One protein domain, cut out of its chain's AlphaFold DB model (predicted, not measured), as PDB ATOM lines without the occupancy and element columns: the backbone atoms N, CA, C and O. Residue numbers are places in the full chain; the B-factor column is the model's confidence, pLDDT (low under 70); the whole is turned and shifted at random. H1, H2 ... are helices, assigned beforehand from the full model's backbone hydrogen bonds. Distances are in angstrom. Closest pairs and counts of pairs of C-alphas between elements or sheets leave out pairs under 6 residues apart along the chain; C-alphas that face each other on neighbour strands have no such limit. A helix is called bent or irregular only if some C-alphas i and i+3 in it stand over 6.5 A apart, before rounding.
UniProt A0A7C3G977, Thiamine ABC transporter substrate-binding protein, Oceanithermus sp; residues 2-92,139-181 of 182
ATOM      1  N   GLY A   2      97.111 107.759 144.320       95.94
ATOM      2  CA  GLY A   2      96.152 107.857 143.195       95.94
ATOM      3  C   GLY A   2      96.569 107.108 141.918       95.94
ATOM      4  O   GLY A   2      95.818 106.275 141.416       95.94
ATOM      5  N   LEU A   3      97.801 107.330 141.439       96.25
ATOM      6  CA  LEU A   3      98.344 106.575 140.301       96.25
ATOM      7  C   LEU A   3      98.432 105.071 140.602       96.25
ATOM      8  O   LEU A   3      98.102 104.260 139.748       96.25
ATOM      9  N   ALA A   4      98.839 104.693 141.816       96.75
ATOM     10  CA  ALA A   4      98.914 103.293 142.226       96.75
ATOM     11  C   ALA A   4      97.536 102.606 142.145       96.75
ATOM     12  O   ALA A   4      97.439 101.485 141.655       96.75
ATOM     13  N   PHE A   5      96.460 103.305 142.524       97.38
ATOM     14  CA  PHE A   5      95.098 102.793 142.388       97.38
ATOM     15  C   PHE A   5      94.658 102.679 140.922       97.38
ATOM     16  O   PHE A   5      94.097 101.657 140.537       97.38
ATOM     17  N   LEU A   6      95.001 103.647 140.064       97.94
ATOM     18  CA  LEU A   6      94.802 103.505 138.615       97.94
ATOM     19  C   LEU A   6      95.517 102.252 138.073       97.94
ATOM     20  O   LEU A   6      94.900 101.436 137.392       97.94
ATOM     21  N   LEU A   7      96.786 102.043 138.425       98.19
ATOM     22  CA  LEU A   7      97.546 100.859 138.006       98.19
ATOM     23  C   LEU A   7      96.941  99.551 138.539       98.19
ATOM     24  O   LEU A   7      96.896  98.560 137.809       98.19
ATOM     25  N   ALA A   8      96.423  99.551 139.771       98.00
ATOM     26  CA  ALA A   8      95.688  98.416 140.321       98.00
ATOM     27  C   ALA A   8      94.459  98.082 139.462       98.00
ATOM     28  O   ALA A   8      94.281  96.929 139.075       98.00
ATOM     29  N   THR A   9      93.673  99.089 139.062       98.06
ATOM     30  CA  THR A   9      92.495  98.879 138.202       98.06
ATOM     31  C   THR A   9      92.857  98.364 136.809       98.06
ATOM     32  O   THR A   9      92.182  97.469 136.309       98.06
ATOM     33  N   VAL A  10      93.957  98.834 136.208       98.12
ATOM     34  CA  VAL A  10      94.455  98.303 134.925       98.12
ATOM     35  C   VAL A  10      94.873  96.835 135.065       98.12
ATOM     36  O   VAL A  10      94.551  96.016 134.211       98.12
ATOM     37  N   SER A  11      95.547  96.464 136.157       97.69
ATOM     38  CA  SER A  11      95.927  95.066 136.432       97.69
ATOM     39  C   SER A  11      94.721  94.157 136.718       97.69
ATOM     40  O   SER A  11      94.719  92.975 136.357       97.69
ATOM     41  N   ALA A  12      93.707  94.690 137.401       97.44
ATOM     42  CA  ALA A  12      92.520  93.951 137.812       97.44
ATOM     43  C   ALA A  12      91.541  93.726 136.655       97.44
ATOM     44  O   ALA A  12      91.071  92.604 136.477       97.44
ATOM     45  N   PHE A  13      91.272  94.768 135.866       97.06
ATOM     46  CA  PHE A  13      90.225  94.778 134.840       97.06
ATOM     47  C   PHE A  13      90.760  94.752 133.401       97.06
ATOM     48  O   PHE A  13      89.976  94.631 132.465       97.06
ATOM     49  N   GLY A  14      92.078  94.849 133.210       96.19
ATOM     50  CA  GLY A  14      92.698  94.949 131.889       96.19
ATOM     51  C   GLY A  14      92.533  96.332 131.252       96.19
ATOM     52  O   GLY A  14      91.776  97.179 131.735       96.19
ATOM     53  N   GLU A  15      93.243  96.564 130.143       93.56
ATOM     54  CA  GLU A  15      93.161  97.833 129.397       93.56
ATOM     55  C   GLU A  15      91.760  98.089 128.817       93.56
ATOM     56  O   GLU A  15      91.357  99.240 128.678       93.56
ATOM     57  N   ASP A  16      90.996  97.025 128.569       88.94
ATOM     58  CA  ASP A  16      89.639  97.098 128.029       88.94
ATOM     59  C   ASP A  16      88.537  97.237 129.084       88.94
ATOM     60  O   ASP A  16      87.380  97.374 128.699       88.94
ATOM     61  N   GLY A  17      88.844  97.136 130.381       96.75
ATOM     62  CA  GLY A  17      87.818  97.116 131.435       96.75
ATOM     63  C   GLY A  17      87.996  98.165 132.530       96.75
ATOM     64  O   GLY A  17      87.060  98.454 133.282       96.75
ATOM     65  N   TYR A  18      89.198  98.733 132.676       97.94
ATOM     66  CA  TYR A  18      89.466  99.653 133.782       97.94
ATOM     67  C   TYR A  18      88.672 100.963 133.660       97.94
ATOM     68  O   TYR A  18      88.249 101.511 134.677       97.94
ATOM     69  N   LEU A  19      88.426 101.463 132.444       98.44
ATOM     70  CA  LEU A  19      87.686 102.713 132.243       98.44
ATOM     71  C   LEU A  19      86.197 102.564 132.566       98.44
ATOM     72  O   LEU A  19      85.599 103.494 133.100       98.44
ATOM     73  N   GLU A  20      85.608 101.397 132.320       98.31
ATOM     74  CA  GLU A  20      84.227 101.072 132.687       98.31
ATOM     75  C   GLU A  20      84.065 101.064 134.205       98.31
ATOM     76  O   GLU A  20      83.109 101.634 134.735       98.31
ATOM     77  N   PHE A  21      85.026 100.467 134.919       97.81
ATOM     78  CA  PHE A  21      85.076 100.532 136.379       97.81
ATOM     79  C   PHE A  21      85.122 101.987 136.865       97.81
ATOM     80  O   PHE A  21      84.334 102.378 137.725       97.81
ATOM     81  N   TRP A  22      85.999 102.806 136.283       98.19
ATOM     82  CA  TRP A  22      86.146 104.211 136.661       98.19
ATOM     83  C   TRP A  22      84.920 105.067 136.335       98.19
ATOM     84  O   TRP A  22      84.560 105.924 137.141       98.19
ATOM     85  N   ALA A  23      84.245 104.822 135.210       98.31
ATOM     86  CA  ALA A  23      82.984 105.479 134.877       98.31
ATOM     87  C   ALA A  23      81.898 105.146 135.906       98.31
ATOM     88  O   ALA A  23      81.267 106.053 136.440       98.31
ATOM     89  N   ARG A  24      81.755 103.868 136.285       98.25
ATOM     90  CA  ARG A  24      80.821 103.462 137.349       98.25
ATOM     91  C   ARG A  24      81.172 104.081 138.699       98.25
ATOM     92  O   ARG A  24      80.277 104.453 139.450       98.25
ATOM     93  N   LEU A  25      82.461 104.198 139.013       97.38
ATOM     94  CA  LEU A  25      82.926 104.812 140.255       97.38
ATOM     95  C   LEU A  25      82.621 106.322 140.281       97.38
ATOM     96  O   LEU A  25      82.198 106.850 141.309       97.38
ATOM     97  N   ARG A  26      82.772 107.003 139.138       97.81
ATOM     98  CA  ARG A  26      82.343 108.395 138.930       97.81
ATOM     99  C   ARG A  26      80.839 108.554 139.108       97.81
ATOM    100  O   ARG A  26      80.424 109.421 139.871       97.81
ATOM    101  N   ASP A  27      80.040 107.711 138.463       97.50
ATOM    102  CA  ASP A  27      78.576 107.758 138.562       97.50
ATOM    103  C   ASP A  27      78.096 107.427 139.989       97.50
ATOM    104  O   ASP A  27      77.088 107.953 140.450       97.50
ATOM    105  N   GLY A  28      78.877 106.632 140.732       96.62
ATOM    106  CA  GLY A  28      78.726 106.394 142.170       96.62
ATOM    107  C   GLY A  28      79.221 107.533 143.075       96.62
ATOM    108  O   GLY A  28      79.238 107.379 144.294       96.62
ATOM    109  N   GLY A  29      79.639 108.669 142.510       96.31
ATOM    110  CA  GLY A  29      79.970 109.883 143.251       96.31
ATOM    111  C   GLY A  29      81.387 109.936 143.822       96.31
ATOM    112  O   GLY A  29      81.597 110.621 144.826       96.31
ATOM    113  N   VAL A  30      82.365 109.236 143.233       97.12
ATOM    114  CA  VAL A  30      83.763 109.318 143.691       97.12
ATOM    115  C   VAL A  30      84.283 110.751 143.686       97.12
ATOM    116  O   VAL A  30      84.107 111.504 142.729       97.12
ATOM    117  N   ARG A  31      84.973 111.125 144.765       96.81
ATOM    118  CA  ARG A  31      85.654 112.414 144.872       96.81
ATOM    119  C   ARG A  31      87.121 112.260 144.488       96.81
ATOM    120  O   ARG A  31      87.836 111.455 145.081       96.81
ATOM    121  N   VAL A  32      87.580 113.084 143.551       97.12
ATOM    122  CA  VAL A  32      89.003 113.226 143.219       97.12
ATOM    123  C   VAL A  32      89.535 114.491 143.890       97.12
ATOM    124  O   VAL A  32      89.213 115.601 143.479       97.12
ATOM    125  N   ALA A  33      90.327 114.318 144.947       96.12
ATOM    126  CA  ALA A  33      91.001 115.411 145.648       96.12
ATOM    127  C   ALA A  33      92.335 115.777 144.974       96.12
ATOM    128  O   ALA A  33      92.901 114.970 144.230       96.12
ATOM    129  N   LYS A  34      92.884 116.965 145.269       93.25
ATOM    130  CA  LYS A  34      94.182 117.395 144.707       93.25
ATOM    131  C   LYS A  34      95.369 116.614 145.270       93.25
ATOM    132  O   LYS A  34      96.418 116.542 144.634       93.25
ATOM    133  N   GLY A  35      95.218 116.041 146.459       94.56
ATOM    134  CA  GLY A  35      96.274 115.302 147.132       94.56
ATOM    135  C   GLY A  35      95.743 114.389 148.226       94.56
ATOM    136  O   GLY A  35      94.575 114.458 148.611       94.56
ATOM    137  N   TRP A  36      96.632 113.533 148.731       95.25
ATOM    138  CA  TRP A  36      96.298 112.564 149.774       95.25
ATOM    139  C   TRP A  36      95.799 113.246 151.052       95.25
ATOM    140  O   TRP A  36      94.762 112.845 151.562       95.25
ATOM    141  N   SER A  37      96.449 114.322 151.510       94.81
ATOM    142  CA  SER A  37      96.057 115.005 152.752       94.81
ATOM    143  C   SER A  37      94.635 115.567 152.705       94.81
ATOM    144  O   SER A  37      93.908 115.461 153.684       94.81
ATOM    145  N   GLU A  38      94.202 116.117 151.566       96.31
ATOM    146  CA  GLU A  38      92.818 116.585 151.395       96.31
ATOM    147  C   GLU A  38      91.837 115.401 151.417       96.31
ATOM    148  O   GLU A  38      90.819 115.446 152.108       96.31
ATOM    149  N   ALA A  39      92.152 114.317 150.701       97.31
ATOM    150  CA  ALA A  39      91.310 113.123 150.696       97.31
ATOM    151  C   ALA A  39      91.179 112.506 152.100       97.31
ATOM    152  O   ALA A  39      90.083 112.117 152.495       97.31
ATOM    153  N   TYR A  40      92.284 112.438 152.845       96.81
ATOM    154  CA  TYR A  40      92.367 111.738 154.121       96.81
ATOM    155  C   TYR A  40      91.863 112.575 155.297       96.81
ATOM    156  O   TYR A  40      91.072 112.086 156.091       96.81
ATOM    157  N   PHE A  41      92.272 113.841 155.414       95.75
ATOM    158  CA  PHE A  41      91.953 114.652 156.594       95.75
ATOM    159  C   PHE A  41      90.717 115.540 156.432       95.75
ATOM    160  O   PHE A  41      90.179 115.983 157.440       95.75
ATOM    161  N   ALA A  42      90.259 115.815 155.205       95.94
ATOM    162  CA  ALA A  42      89.086 116.668 154.984       95.94
ATOM    163  C   ALA A  42      87.858 115.894 154.485       95.94
ATOM    164  O   ALA A  42      86.741 116.183 154.902       95.94
ATOM    165  N   ALA A  43      88.038 114.926 153.580       97.00
ATOM    166  CA  ALA A  43      86.907 114.222 152.967       97.00
ATOM    167  C   ALA A  43      86.529 112.912 153.676       97.00
ATOM    168  O   ALA A  43      85.366 112.514 153.623       97.00
ATOM    169  N   PHE A  44      87.472 112.234 154.327       97.94
ATOM    170  CA  PHE A  44      87.229 110.944 154.973       97.94
ATOM    171  C   PHE A  44      86.435 111.103 156.280       97.94
ATOM    172  O   PHE A  44      86.743 111.965 157.108       97.94
ATOM    173  N   THR A  45      85.435 110.248 156.503       97.06
ATOM    174  CA  THR A  45      84.548 110.306 157.683       97.06
ATOM    175  C   THR A  45      85.299 110.210 159.003       97.06
ATOM    176  O   THR A  45      84.903 110.843 159.981       97.06
ATOM    177  N   ARG A  46      86.432 109.497 159.032       94.25
ATOM    178  CA  ARG A  46      87.296 109.408 160.215       94.25
ATOM    179  C   ARG A  46      87.738 110.781 160.737       94.25
ATOM    180  O   ARG A  46      87.921 110.919 161.947       94.25
ATOM    181  N   TYR A  47      87.881 111.773 159.860       94.69
ATOM    182  CA  TYR A  47      88.304 113.136 160.196       94.69
ATOM    183  C   TYR A  47      87.186 114.177 160.022       94.69
ATOM    184  O   TYR A  47      87.455 115.371 159.953       94.69
ATOM    185  N   GLY A  48      85.923 113.737 160.004       94.88
ATOM    186  CA  GLY A  48      84.756 114.625 159.957       94.88
ATOM    187  C   GLY A  48      84.232 114.938 158.554       94.88
ATOM    188  O   GLY A  48      83.350 115.782 158.421       94.88
ATOM    189  N   GLY A  49      84.747 114.271 157.516       97.06
ATOM    190  CA  GLY A  49      84.196 114.353 156.163       97.06
ATOM    191  C   GLY A  49      82.982 113.442 155.928       97.06
ATOM    192  O   GLY A  49      82.449 112.826 156.850       97.06
ATOM    193  N   ASP A  50      82.551 113.333 154.669       96.81
ATOM    194  CA  ASP A  50      81.362 112.577 154.240       96.81
ATOM    195  C   ASP A  50      81.687 111.286 153.462       96.81
ATOM    196  O   ASP A  50      80.785 110.535 153.084       96.81
ATOM    197  N   ARG A  51      82.969 111.002 153.203       97.56
ATOM    198  CA  ARG A  51      83.407 109.831 152.429       97.56
ATOM    199  C   ARG A  51      83.781 108.685 153.355       97.56
ATOM    200  O   ARG A  51      84.738 108.833 154.100       97.56
ATOM    201  N   PRO A  52      83.087 107.533 153.315       96.56
ATOM    202  CA  PRO A  52      83.388 106.409 154.202       96.56
ATOM    203  C   PRO A  52      84.581 105.567 153.736       96.56
ATOM    204  O   PRO A  52      85.041 104.708 154.479       96.56
ATOM    205  N   LEU A  53      85.072 105.787 152.513       97.06
ATOM    206  CA  LEU A  53      86.201 105.075 151.918       97.06
ATOM    207  C   LEU A  53      87.203 106.079 151.349       97.06
ATOM    208  O   LEU A  53      86.809 107.084 150.751       97.06
ATOM    209  N   VAL A  54      88.494 105.776 151.483       97.62
ATOM    210  CA  VAL A  54      89.589 106.594 150.955       97.62
ATOM    211  C   VAL A  54      90.696 105.705 150.393       97.62
ATOM    212  O   VAL A  54      91.019 104.656 150.944       97.62
ATOM    213  N   VAL A  55      91.297 106.126 149.280       97.06
ATOM    214  CA  VAL A  55      92.491 105.468 148.736       97.06
ATOM    215  C   VAL A  55      93.697 105.902 149.569       97.06
ATOM    216  O   VAL A  55      94.153 107.043 149.459       97.06
ATOM    217  N   SER A  56      94.224 104.986 150.379       96.75
ATOM    218  CA  SER A  56      95.384 105.217 151.246       96.75
ATOM    219  C   SER A  56      96.372 104.041 151.195       96.75
ATOM    220  O   SER A  56      96.362 103.261 150.241       96.75
ATOM    221  N   TYR A  57      97.257 103.947 152.184       96.69
ATOM    222  CA  TYR A  57      98.257 102.893 152.339       96.69
ATOM    223  C   TYR A  57      97.849 101.920 153.450       96.69
ATOM    224  O   TYR A  57      97.183 102.318 154.403       96.69
ATOM    225  N   THR A  58      98.279 100.657 153.364       97.06
ATOM    226  CA  THR A  58      97.914  99.622 154.357       97.06
ATOM    227  C   THR A  58      98.523  99.846 155.740       97.06
ATOM    228  O   THR A  58      98.119  99.213 156.710       97.06
ATOM    229  N   THR A  59      99.472 100.772 155.833       97.31
ATOM    230  CA  THR A  59     100.116 101.268 157.050       97.31
ATOM    231  C   THR A  59      99.342 102.401 157.732       97.31
ATOM    232  O   THR A  59      99.669 102.750 158.865       97.31
ATOM    233  N   SER A  60      98.314 102.985 157.097       96.94
ATOM    234  CA  SER A  60      97.512 104.060 157.701       96.94
ATOM    235  C   SER A  60      96.850 103.662 159.034       96.94
ATOM    236  O   SER A  60      96.948 104.455 159.971       96.94
ATOM    237  N   PRO A  61      96.278 102.450 159.195       97.44
ATOM    238  CA  PRO A  61      95.772 101.979 160.489       97.44
ATOM    239  C   PRO A  61      96.814 102.028 161.622       97.44
ATOM    240  O   PRO A  61      96.500 102.467 162.729       97.44
ATOM    241  N   ALA A  62      98.074 101.666 161.348       97.62
ATOM    242  CA  ALA A  62      99.160 101.762 162.329       97.62
ATOM    243  C   ALA A  62      99.453 103.219 162.731       97.62
ATOM    244  O   ALA A  62      99.613 103.520 163.916       97.62
ATOM    245  N   ALA A  63      99.456 104.139 161.760       96.38
ATOM    246  CA  ALA A  63      99.633 105.570 162.016       96.38
ATOM    247  C   ALA A  63      98.532 106.129 162.923       96.38
ATOM    248  O   ALA A  63      98.806 106.879 163.860       96.38
ATOM    249  N   GLU A  64      97.282 105.739 162.677       96.56
ATOM    250  CA  GLU A  64      96.143 106.190 163.472       96.56
ATOM    251  C   GLU A  64      96.208 105.720 164.923       96.56
ATOM    252  O   GLU A  64      95.833 106.482 165.813       96.56
ATOM    253  N   VAL A  65      96.693 104.499 165.173       97.44
ATOM    254  CA  VAL A  65      96.922 104.000 166.535       97.44
ATOM    255  C   VAL A  65      98.047 104.779 167.208       97.44
ATOM    256  O   VAL A  65      97.868 105.260 168.328       97.44
ATOM    257  N   PHE A  66      99.179 104.964 166.526       96.94
ATOM    258  CA  PHE A  66     100.339 105.661 167.083       96.94
ATOM    259  C   PHE A  66     100.028 107.113 167.466       96.94
ATOM    260  O   PHE A  66     100.242 107.510 168.610       96.94
ATOM    261  N   PHE A  67      99.442 107.889 166.550       95.94
ATOM    262  CA  PHE A  67      99.087 109.294 166.795       95.94
ATOM    263  C   PHE A  67      97.872 109.476 167.710       95.94
ATOM    264  O   PHE A  67      97.479 110.602 168.002       95.94
ATOM    265  N   SER A  68      97.252 108.389 168.168       95.62
ATOM    266  CA  SER A  68      96.167 108.461 169.148       95.62
ATOM    267  C   SER A  68      96.643 108.720 170.574       95.62
ATOM    268  O   SER A  68      95.803 108.925 171.449       95.62
ATOM    269  N   GLU A  69      97.958 108.637 170.811       93.25
ATOM    270  CA  GLU A  69      98.581 108.786 172.132       93.25
ATOM    271  C   GLU A  69      97.923 107.879 173.190       93.25
ATOM    272  O   GLU A  69      97.689 108.250 174.337       93.25
ATOM    273  N   GLY A  70      97.591 106.649 172.783       93.81
ATOM    274  CA  GLY A  70      97.022 105.616 173.647       93.81
ATOM    275  C   GLY A  70      95.493 105.582 173.708       93.81
ATOM    276  O   GLY A  70      94.953 104.670 174.340       93.81
ATOM    277  N   LYS A  71      94.795 106.503 173.028       96.25
ATOM    278  CA  LYS A  71      93.328 106.489 172.907       96.25
ATOM    279  C   LYS A  71      92.814 105.262 172.152       96.25
ATOM    280  O   LYS A  71      91.756 104.738 172.497       96.25
ATOM    281  N   TYR A  72      93.540 104.810 171.135       95.88
ATOM    282  CA  TYR A  72      93.203 103.611 170.374       95.88
ATOM    283  C   TYR A  72      94.144 102.470 170.753       95.88
ATOM    284  O   TYR A  72      95.364 102.624 170.738       95.88
ATOM    285  N   LYS A  73      93.560 101.324 171.115       95.12
ATOM    286  CA  LYS A  73      94.281 100.048 171.258       95.12
ATOM    287  C   LYS A  73      94.230  99.211 169.984       95.12
ATOM    288  O   LYS A  73      95.137  98.433 169.751       95.12
ATOM    289  N   GLU A  74      93.206  99.440 169.172       96.38
ATOM    290  CA  GLU A  74      92.980  98.844 167.858       96.38
ATOM    291  C   GLU A  74      92.722  99.975 166.853       96.38
ATOM    292  O   GLU A  74      92.192 101.020 167.256       96.38
ATOM    293  N   PRO A  75      93.055  99.810 165.562       97.00
ATOM    294  CA  PRO A  75      92.836 100.852 164.577       97.00
ATOM    295  C   PRO A  75      91.356 101.235 164.444       97.00
ATOM    296  O   PRO A  75      90.490 100.365 164.360       97.00
ATOM    297  N   PRO A  76      91.036 102.539 164.369       95.69
ATOM    298  CA  PRO A  76      89.666 103.006 164.170       95.69
ATOM    299  C   PRO A  76      89.200 102.882 162.706       95.69
ATOM    300  O   PRO A  76      88.057 103.219 162.398       95.69
ATOM    301  N   THR A  77      90.081 102.443 161.803       96.88
ATOM    302  CA  THR A  77      89.807 102.185 160.385       96.88
ATOM    303  C   THR A  77      90.358 100.816 159.986       96.88
ATOM    304  O   THR A  77      91.233 100.272 160.654       96.88
ATOM    305  N   GLY A  78      89.831 100.241 158.904       96.75
ATOM    306  CA  GLY A  78      90.268  98.943 158.385       96.75
ATOM    307  C   GLY A  78      90.725  99.033 156.934       96.75
ATOM    308  O   GLY A  78      90.240  99.869 156.166       96.75
ATOM    309  N   ASN A  79      91.635  98.142 156.542       97.19
ATOM    310  CA  ASN A  79      92.038  98.000 155.149       97.19
ATOM    311  C   ASN A  79      91.021  97.164 154.358       97.19
ATOM    312  O   ASN A  79      90.443  96.200 154.856       97.19
ATOM    313  N   LEU A  80      90.857  97.488 153.072       95.75
ATOM    314  CA  LEU A  80      90.079  96.683 152.126       95.75
ATOM    315  C   LEU A  80      91.016  95.913 151.184       95.75
ATOM    316  O   LEU A  80      91.453  96.421 150.148       95.75
ATOM    317  N   LEU A  81      91.320  94.665 151.549       93.38
ATOM    318  CA  LEU A  81      92.330  93.819 150.899       93.38
ATOM    319  C   LEU A  81      91.752  92.872 149.834       93.38
ATOM    320  O   LEU A  81      92.039  91.674 149.821       93.38
ATOM    321  N   PHE A  82      90.930  93.391 148.921       94.06
ATOM    322  CA  PHE A  82      90.435  92.591 147.798       94.06
ATOM    323  C   PHE A  82      91.580  92.159 146.851       94.06
ATOM    324  O   PHE A  82      92.578  92.874 146.705       94.06
ATOM    325  N   PRO A  83      91.454  91.017 146.149       95.38
ATOM    326  CA  PRO A  83      92.423  90.619 145.132       95.38
ATOM    327  C   PRO A  83      92.668  91.729 144.105       95.38
ATOM    328  O   PRO A  83      91.726  92.283 143.539       95.38
ATOM    329  N   LYS A  84      93.943  92.043 143.854       95.56
ATOM    330  CA  LYS A  84      94.391  93.080 142.911       95.56
ATOM    331  C   LYS A  84      93.881  94.506 143.204       95.56
ATOM    332  O   LYS A  84      93.962  95.354 142.319       95.56
ATOM    333  N   SER A  85      93.403  94.814 144.416       93.69
ATOM    334  CA  SER A  85      92.988  96.186 144.781       93.69
ATOM    335  C   SER A  85      94.131  97.078 145.275       93.69
ATOM    336  O   SER A  85      93.995  98.300 145.296       93.69
ATOM    337  N   SER A  86      95.262  96.483 145.661       96.00
ATOM    338  CA  SER A  86      96.464  97.181 146.126       96.00
ATOM    339  C   SER A  86      97.568  97.112 145.078       96.00
ATOM    340  O   SER A  86      97.673  96.129 144.352       96.00
ATOM    341  N   PHE A  87      98.421  98.132 144.999       96.75
ATOM    342  CA  PHE A  87      99.585  98.143 144.113       96.75
ATOM    343  C   PHE A  87     100.838  98.433 144.935       96.75
ATOM    344  O   PHE A  87     100.867  99.399 145.696       96.75
ATOM    345  N   PHE A  88     101.864  97.593 144.792       94.94
ATOM    346  CA  PHE A  88     103.103  97.749 145.546       94.94
ATOM    347  C   PHE A  88     103.876  98.973 145.046       94.94
ATOM    348  O   PHE A  88     104.318  99.017 143.897       94.94
ATOM    349  N   GLN A  89     104.015  99.977 145.909       93.31
ATOM    350  CA  GLN A  89     104.745 101.204 145.623       93.31
ATOM    351  C   GLN A  89     106.119 101.138 146.290       93.31
ATOM    352  O   GLN A  89     106.216 100.903 147.489       93.31
ATOM    353  N   VAL A  90     107.167 101.372 145.500       93.31
ATOM    354  CA  VAL A  90     108.541 101.514 145.989       93.31
ATOM    355  C   VAL A  90     108.956 102.967 145.824       93.31
ATOM    356  O   VAL A  90     108.799 103.539 144.741       93.31
ATOM    357  N   GLU A  91     109.474 103.558 146.892       93.50
ATOM    358  CA  GLU A  91     110.070 104.890 146.868       93.50
ATOM    359  C   GLU A  91     111.579 104.757 146.657       93.50
ATOM    360  O   GLU A  91     112.247 103.961 147.315       93.50
ATOM    361  N   PHE A  92     112.114 105.498 145.686       94.06
ATOM    362  CA  PHE A  92     113.504 105.376 145.256       94.06
ATOM    363  C   PHE A  92     114.288 106.651 145.549       94.06
ATOM    364  O   PHE A  92     113.768 107.762 145.432       94.06
ATOM    365  N   VAL A 139     103.543  98.865 166.748       96.81
ATOM    366  CA  VAL A 139     102.333  99.383 166.088       96.81
ATOM    367  C   VAL A 139     102.171  98.916 164.631       96.81
ATOM    368  O   VAL A 139     101.062  98.911 164.103       96.81
ATOM    369  N   PHE A 140     103.246  98.456 163.977       97.38
ATOM    370  CA  PHE A 140     103.177  97.867 162.635       97.38
ATOM    371  C   PHE A 140     102.529  96.477 162.611       97.38
ATOM    372  O   PHE A 140     102.278  95.963 161.524       97.38
ATOM    373  N   LEU A 141     102.159  95.898 163.759       96.69
ATOM    374  CA  LEU A 141     101.247  94.750 163.794       96.69
ATOM    375  C   LEU A 141      99.885  95.073 163.143       96.69
ATOM    376  O   LEU A 141      99.224  94.176 162.632       96.69
ATOM    377  N   PHE A 142      99.510  96.359 163.094       97.31
ATOM    378  CA  PHE A 142      98.322  96.866 162.399       97.31
ATOM    379  C   PHE A 142      98.573  97.242 160.928       97.31
ATOM    380  O   PHE A 142      97.659  97.697 160.240       97.31
ATOM    381  N   ALA A 143      99.805  97.096 160.430       96.56
ATOM    382  CA  ALA A 143     100.147  97.341 159.034       96.56
ATOM    383  C   ALA A 143     100.070  96.029 158.242       96.56
ATOM    384  O   ALA A 143     101.016  95.244 158.188       96.56
ATOM    385  N   GLU A 144      98.930  95.785 157.604       95.88
ATOM    386  CA  GLU A 144      98.710  94.544 156.864       95.88
ATOM    387  C   GLU A 144      99.482  94.519 155.536       95.88
ATOM    388  O   GLU A 144      99.548  95.509 154.796       95.88
ATOM    389  N   VAL A 145     100.034  93.352 155.193       95.44
ATOM    390  CA  VAL A 145     100.702  93.111 153.907       95.44
ATOM    391  C   VAL A 145      99.732  92.378 152.973       95.44
ATOM    392  O   VAL A 145      99.381  91.228 153.248       95.44
ATOM    393  N   PRO A 146      99.298  92.989 151.852       95.44
ATOM    394  CA  PRO A 146      98.398  92.328 150.913       95.44
ATOM    395  C   PRO A 146      99.008  91.043 150.334       95.44
ATOM    396  O   PRO A 146     100.128  91.051 149.824       95.44
ATOM    397  N   THR A 147      98.245  89.948 150.334       96.00
ATOM    398  CA  THR A 147      98.694  88.646 149.797       96.00
ATOM    399  C   THR A 147      98.541  88.537 148.278       96.00
ATOM    400  O   THR A 147      99.247  87.763 147.632       96.00
ATOM    401  N   GLN A 148      97.642  89.331 147.688       96.06
ATOM    402  CA  GLN A 148      97.346  89.335 146.252       96.06
ATOM    403  C   GLN A 148      97.376  90.758 145.666       96.06
ATOM    404  O   GLN A 148      96.356  91.235 145.156       96.06
ATOM    405  N   PRO A 149      98.516  91.473 145.732       96.88
ATOM    406  CA  PRO A 149      98.620  92.795 145.134       96.88
ATOM    407  C   PRO A 149      98.519  92.710 143.606       96.88
ATOM    408  O   PRO A 149      98.931  91.727 142.981       96.88
ATOM    409  N   ALA A 150      98.006  93.773 142.996       97.50
ATOM    410  CA  ALA A 150      98.078  94.003 141.564       97.50
ATOM    411  C   ALA A 150      99.537  94.007 141.097       97.50
ATOM    412  O   ALA A 150     100.435  94.511 141.776       97.50
ATOM    413  N   LYS A 151      99.764  93.461 139.901       96.50
ATOM    414  CA  LYS A 151     101.084  93.392 139.273       96.50
ATOM    415  C   LYS A 151     100.990  93.891 137.840       96.50
ATOM    416  O   LYS A 151     100.118  93.469 137.084       96.50
ATOM    417  N   LEU A 152     101.913  94.773 137.475       96.25
ATOM    418  CA  LEU A 152     102.158  95.216 136.107       96.25
ATOM    419  C   LEU A 152     103.669  95.266 135.890       96.25
ATOM    420  O   LEU A 152     104.412  95.654 136.791       96.25
ATOM    421  N   ALA A 153     104.121  94.872 134.701       96.25
ATOM    422  CA  ALA A 153     105.534  94.955 134.356       96.25
ATOM    423  C   ALA A 153     105.982  96.431 134.303       96.25
ATOM    424  O   ALA A 153     105.274  97.239 133.692       96.25
ATOM    425  N   PRO A 154     107.151  96.798 134.868       95.25
ATOM    426  CA  PRO A 154     107.657  98.172 134.831       95.25
ATOM    427  C   PRO A 154     107.700  98.768 133.421       95.25
ATOM    428  O   PRO A 154     107.245  99.891 133.219       95.25
ATOM    429  N   ASP A 155     108.131  97.991 132.424       97.19
ATOM    430  CA  ASP A 155     108.183  98.450 131.033       97.19
ATOM    431  C   ASP A 155     106.794  98.711 130.438       97.19
ATOM    432  O   ASP A 155     106.617  99.624 129.631       97.19
ATOM    433  N   ALA A 156     105.786  97.929 130.835       96.56
ATOM    434  CA  ALA A 156     104.408  98.169 130.418       96.56
ATOM    435  C   ALA A 156     103.879  99.472 131.031       96.56
ATOM    436  O   ALA A 156     103.259 100.270 130.331       96.56
ATOM    437  N   ILE A 157     104.183  99.730 132.307       97.25
ATOM    438  CA  ILE A 157     103.844 100.998 132.960       97.25
ATOM    439  C   ILE A 157     104.551 102.151 132.243       97.25
ATOM    440  O   ILE A 157     103.896 103.115 131.863       97.25
ATOM    441  N   ALA A 158     105.858 102.049 131.996       97.12
ATOM    442  CA  ALA A 158     106.632 103.098 131.337       97.12
ATOM    443  C   ALA A 158     106.079 103.456 129.946       97.12
ATOM    444  O   ALA A 158     105.959 104.635 129.622       97.12
ATOM    445  N   ARG A 159     105.684 102.454 129.148       98.06
ATOM    446  CA  ARG A 159     105.107 102.670 127.811       98.06
ATOM    447  C   ARG A 159     103.697 103.258 127.835       98.06
ATOM    448  O   ARG A 159     103.346 104.021 126.938       98.06
ATOM    449  N   ASN A 160     102.877 102.891 128.819       97.88
ATOM    450  CA  ASN A 160     101.435 103.135 128.757       97.88
ATOM    451  C   ASN A 160     100.910 104.159 129.775       97.88
ATOM    452  O   ASN A 160      99.807 104.670 129.586       97.88
ATOM    453  N   ARG A 161     101.677 104.510 130.819       97.75
ATOM    454  CA  ARG A 161     101.233 105.371 131.934       97.75
ATOM    455  C   ARG A 161     100.567 106.657 131.464       97.75
ATOM    456  O   ARG A 161      99.469 106.972 131.907       97.75
ATOM    457  N   GLU A 162     101.210 107.387 130.557       98.19
ATOM    458  CA  GLU A 162     100.680 108.668 130.080       98.19
ATOM    459  C   GLU A 162      99.375 108.491 129.289       98.19
ATOM    460  O   GLU A 162      98.475 109.323 129.394       98.19
ATOM    461  N   ARG A 163      99.234 107.393 128.528       97.75
ATOM    462  CA  ARG A 163      97.977 107.057 127.842       97.75
ATOM    463  C   ARG A 163      96.878 106.765 128.863       97.75
ATOM    464  O   ARG A 163      95.815 107.374 128.781       97.75
ATOM    465  N   TRP A 164      97.150 105.905 129.845       98.38
ATOM    466  CA  TRP A 164      96.182 105.543 130.883       98.38
ATOM    467  C   TRP A 164      95.730 106.750 131.711       98.38
ATOM    468  O   TRP A 164      94.540 106.897 131.967       98.38
ATOM    469  N   ILE A 165      96.641 107.660 132.077       98.31
ATOM    470  CA  ILE A 165      96.293 108.890 132.809       98.31
ATOM    471  C   ILE A 165      95.384 109.792 131.968       98.31
ATOM    472  O   ILE A 165      94.400 110.322 132.488       98.31
ATOM    473  N   ARG A 166      95.681 109.974 130.673       98.25
ATOM    474  CA  ARG A 166      94.848 110.802 129.785       98.25
ATOM    475  C   ARG A 166      93.452 110.217 129.597       98.25
ATOM    476  O   ARG A 166      92.478 110.957 129.722       98.25
ATOM    477  N   ALA A 167      93.356 108.912 129.349       98.25
ATOM    478  CA  ALA A 167      92.084 108.212 129.198       98.25
ATOM    479  C   ALA A 167      91.255 108.263 130.492       98.25
ATOM    480  O   ALA A 167      90.091 108.664 130.476       98.25
ATOM    481  N   TRP A 168      91.883 107.978 131.637       98.38
ATOM    482  CA  TRP A 168      91.262 108.127 132.954       98.38
ATOM    483  C   TRP A 168      90.768 109.559 133.193       98.38
ATOM    484  O   TRP A 168      89.641 109.754 133.634       98.38
ATOM    485  N   THR A 169      91.567 110.571 132.843       98.06
ATOM    486  CA  THR A 169      91.187 111.987 132.977       98.06
ATOM    487  C   THR A 169      89.954 112.309 132.135       98.06
ATOM    488  O   THR A 169      89.046 112.989 132.611       98.06
ATOM    489  N   ALA A 170      89.901 111.824 130.892       98.19
ATOM    490  CA  ALA A 170      88.758 112.022 130.010       98.19
ATOM    491  C   ALA A 170      87.476 111.408 130.594       98.19
ATOM    492  O   ALA A 170      86.441 112.070 130.648       98.19
ATOM    493  N   VAL A 171      87.554 110.180 131.105       98.19
ATOM    494  CA  VAL A 171      86.391 109.492 131.675       98.19
ATOM    495  C   VAL A 171      85.982 110.103 133.015       98.19
ATOM    496  O   VAL A 171      84.836 110.511 133.189       98.19
ATOM    497  N   VAL A 172      86.901 110.207 133.971       97.81
ATOM    498  CA  VAL A 172      86.568 110.539 135.364       97.81
ATOM    499  C   VAL A 172      86.356 112.032 135.566       97.81
ATOM    500  O   VAL A 172      85.398 112.417 136.231       97.81
ATOM    501  N   LEU A 173      87.214 112.877 134.988       96.81
ATOM    502  CA  LEU A 173      87.169 114.325 135.224       96.81
ATOM    503  C   LEU A 173      86.383 115.090 134.157       96.81
ATOM    504  O   LEU A 173      85.892 116.177 134.444       96.81
ATOM    505  N   LYS A 174      86.262 114.548 132.937       97.19
ATOM    506  CA  LYS A 174      85.550 115.207 131.826       97.19
ATOM    507  C   LYS A 174      84.243 114.523 131.428       97.19
ATOM    508  O   LYS A 174      83.564 115.013 130.532       97.19
ATOM    509  N   GLY A 175      83.882 113.412 132.068       96.00
ATOM    510  CA  GLY A 175      82.599 112.753 131.825       96.00
ATOM    511  C   GLY A 175      82.516 111.960 130.516       96.00
ATOM    512  O   GLY A 175      81.422 111.563 130.128       96.00
ATOM    513  N   GLN A 176      83.632 111.722 129.821       97.12
ATOM    514  CA  GLN A 176      83.618 111.040 128.525       97.12
ATOM    515  C   GLN A 176      83.207 109.565 128.664       97.12
ATOM    516  O   GLN A 176      83.520 108.908 129.660       97.12
ATOM    517  N   ASP A 177      82.514 109.042 127.648       95.81
ATOM    518  CA  ASP A 177      82.206 107.614 127.537       95.81
ATOM    519  C   ASP A 177      83.513 106.802 127.405       95.81
ATOM    520  O   ASP A 177      84.336 107.133 126.540       95.81
ATOM    521  N   PRO A 178      83.713 105.743 128.216       95.94
ATOM    522  CA  PRO A 178      84.888 104.875 128.150       95.94
ATOM    523  C   PRO A 178      85.256 104.398 126.745       95.94
ATOM    524  O   PRO A 178      86.438 104.349 126.417       95.94
ATOM    525  N   ARG A 179      84.269 104.111 125.887       92.38
ATOM    526  CA  ARG A 179      84.485 103.614 124.517       92.38
ATOM    527  C   ARG A 179      85.190 104.626 123.619       92.38
ATOM    528  O   ARG A 179      85.872 104.232 122.682       92.38
ATOM    529  N   ASN A 180      85.051 105.914 123.924       91.69
ATOM    530  CA  ASN A 180      85.638 107.005 123.150       91.69
ATOM    531  C   ASN A 180      86.997 107.461 123.705       91.69
ATOM    532  O   ASN A 180      87.635 108.318 123.102       91.69
ATOM    533  N   ALA A 181      87.387 106.989 124.892       87.00
ATOM    534  CA  ALA A 181      88.590 107.429 125.600       87.00
ATOM    535  C   ALA A 181      89.772 106.450 125.469       87.00
ATOM    536  O   ALA A 181      90.844 106.733 126.014       87.00
TER     537      ALA A 181
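AT A GLANCE: This is residues 2 to 92 and 139 to 181 of the 182 residues of the protein "Thiamine ABC transporter substrate-binding protein" of Oceanithermus sp (UniProt A0A7C3G977). A cluster of three helices makes one end of this elongated domain: the long, kinked H6, with H2 packed on its last part and H1 near it and touching H2. The short pair H4 and H5 lies toward the other end, with H3, which touches no helix, between the two groups; the long unnamed links at residues 44 to 59 and 143 to 153 join H3 to H4 and H5 to H6. The printed part has 134 residues with six named helices, H1 to H6 in chain order, and no named strand. The class is all helix, though the helices hold 60 of the 134 residues, under half. The whole is compact, with a radius of gyration of the C-alphas of 16.1 A, and spans 51 by 31 by 25 A.

IN THESE COORDINATES: H6, the longest helix, is residues 154 to 172, 24.5 A from C-alpha 154 at (107.657, 98.172, 134.831) to C-alpha 172 at (86.568, 110.539, 135.364). It has a kink of 55 degrees near residue 161 and is irregular: C-alphas 159 and 162 are 7.8 A apart. H2 is residues 18 to 27, 14.4 A long. H1 is residues 2 to 13, 16.6 A long, and begins at C-alpha 2, (96.152, 107.857, 143.195). H3 is residues 36 to 43, 10.1 A; H4 is residues 60 to 66, 9.9 A; H5 is residues 139 to 142, 6.0 A.

HOW THE PARTS SIT: H6 touches H2 with residues 167 to 172 alone, at a shallow tilt of 30 degrees, the same way; their closest C-alphas, of Arg 26 and Val 172, are 5.9 A apart. H1 touches H2 with residues 9 to 13 alone, at a steep tilt of 62 degrees, opposite ways; the closest C-alphas are those of Val 10 and Tyr 18, 5.3 A apart. H1 and H6 are near each other, with 13 pairs of C-alphas within 10 A. H1 and H3 are only just apart, at 8.1 A. H4 and H5 touch, the C-alphas of Ala 62 and Phe 142 being closest at 5.0 A. In H1, H2 and H4 every O i to N i+4 pair is within hydrogen-bond range; H3 has 3 of 4 and H6 13 of 15, while H5 is too short for such a pair.

THE WHOLE: The C-alphas farthest apart, of Gly 70 and Asn 180, are 51.8 A apart. Residues 93 to 138 are not printed, and C-alphas 92 and 139 are 24.4 A apart across the cut. The links H3 to H4 and H5 to H6 are long. The mean pLDDT of the printed part is 96.4, and no printed residue is under 70.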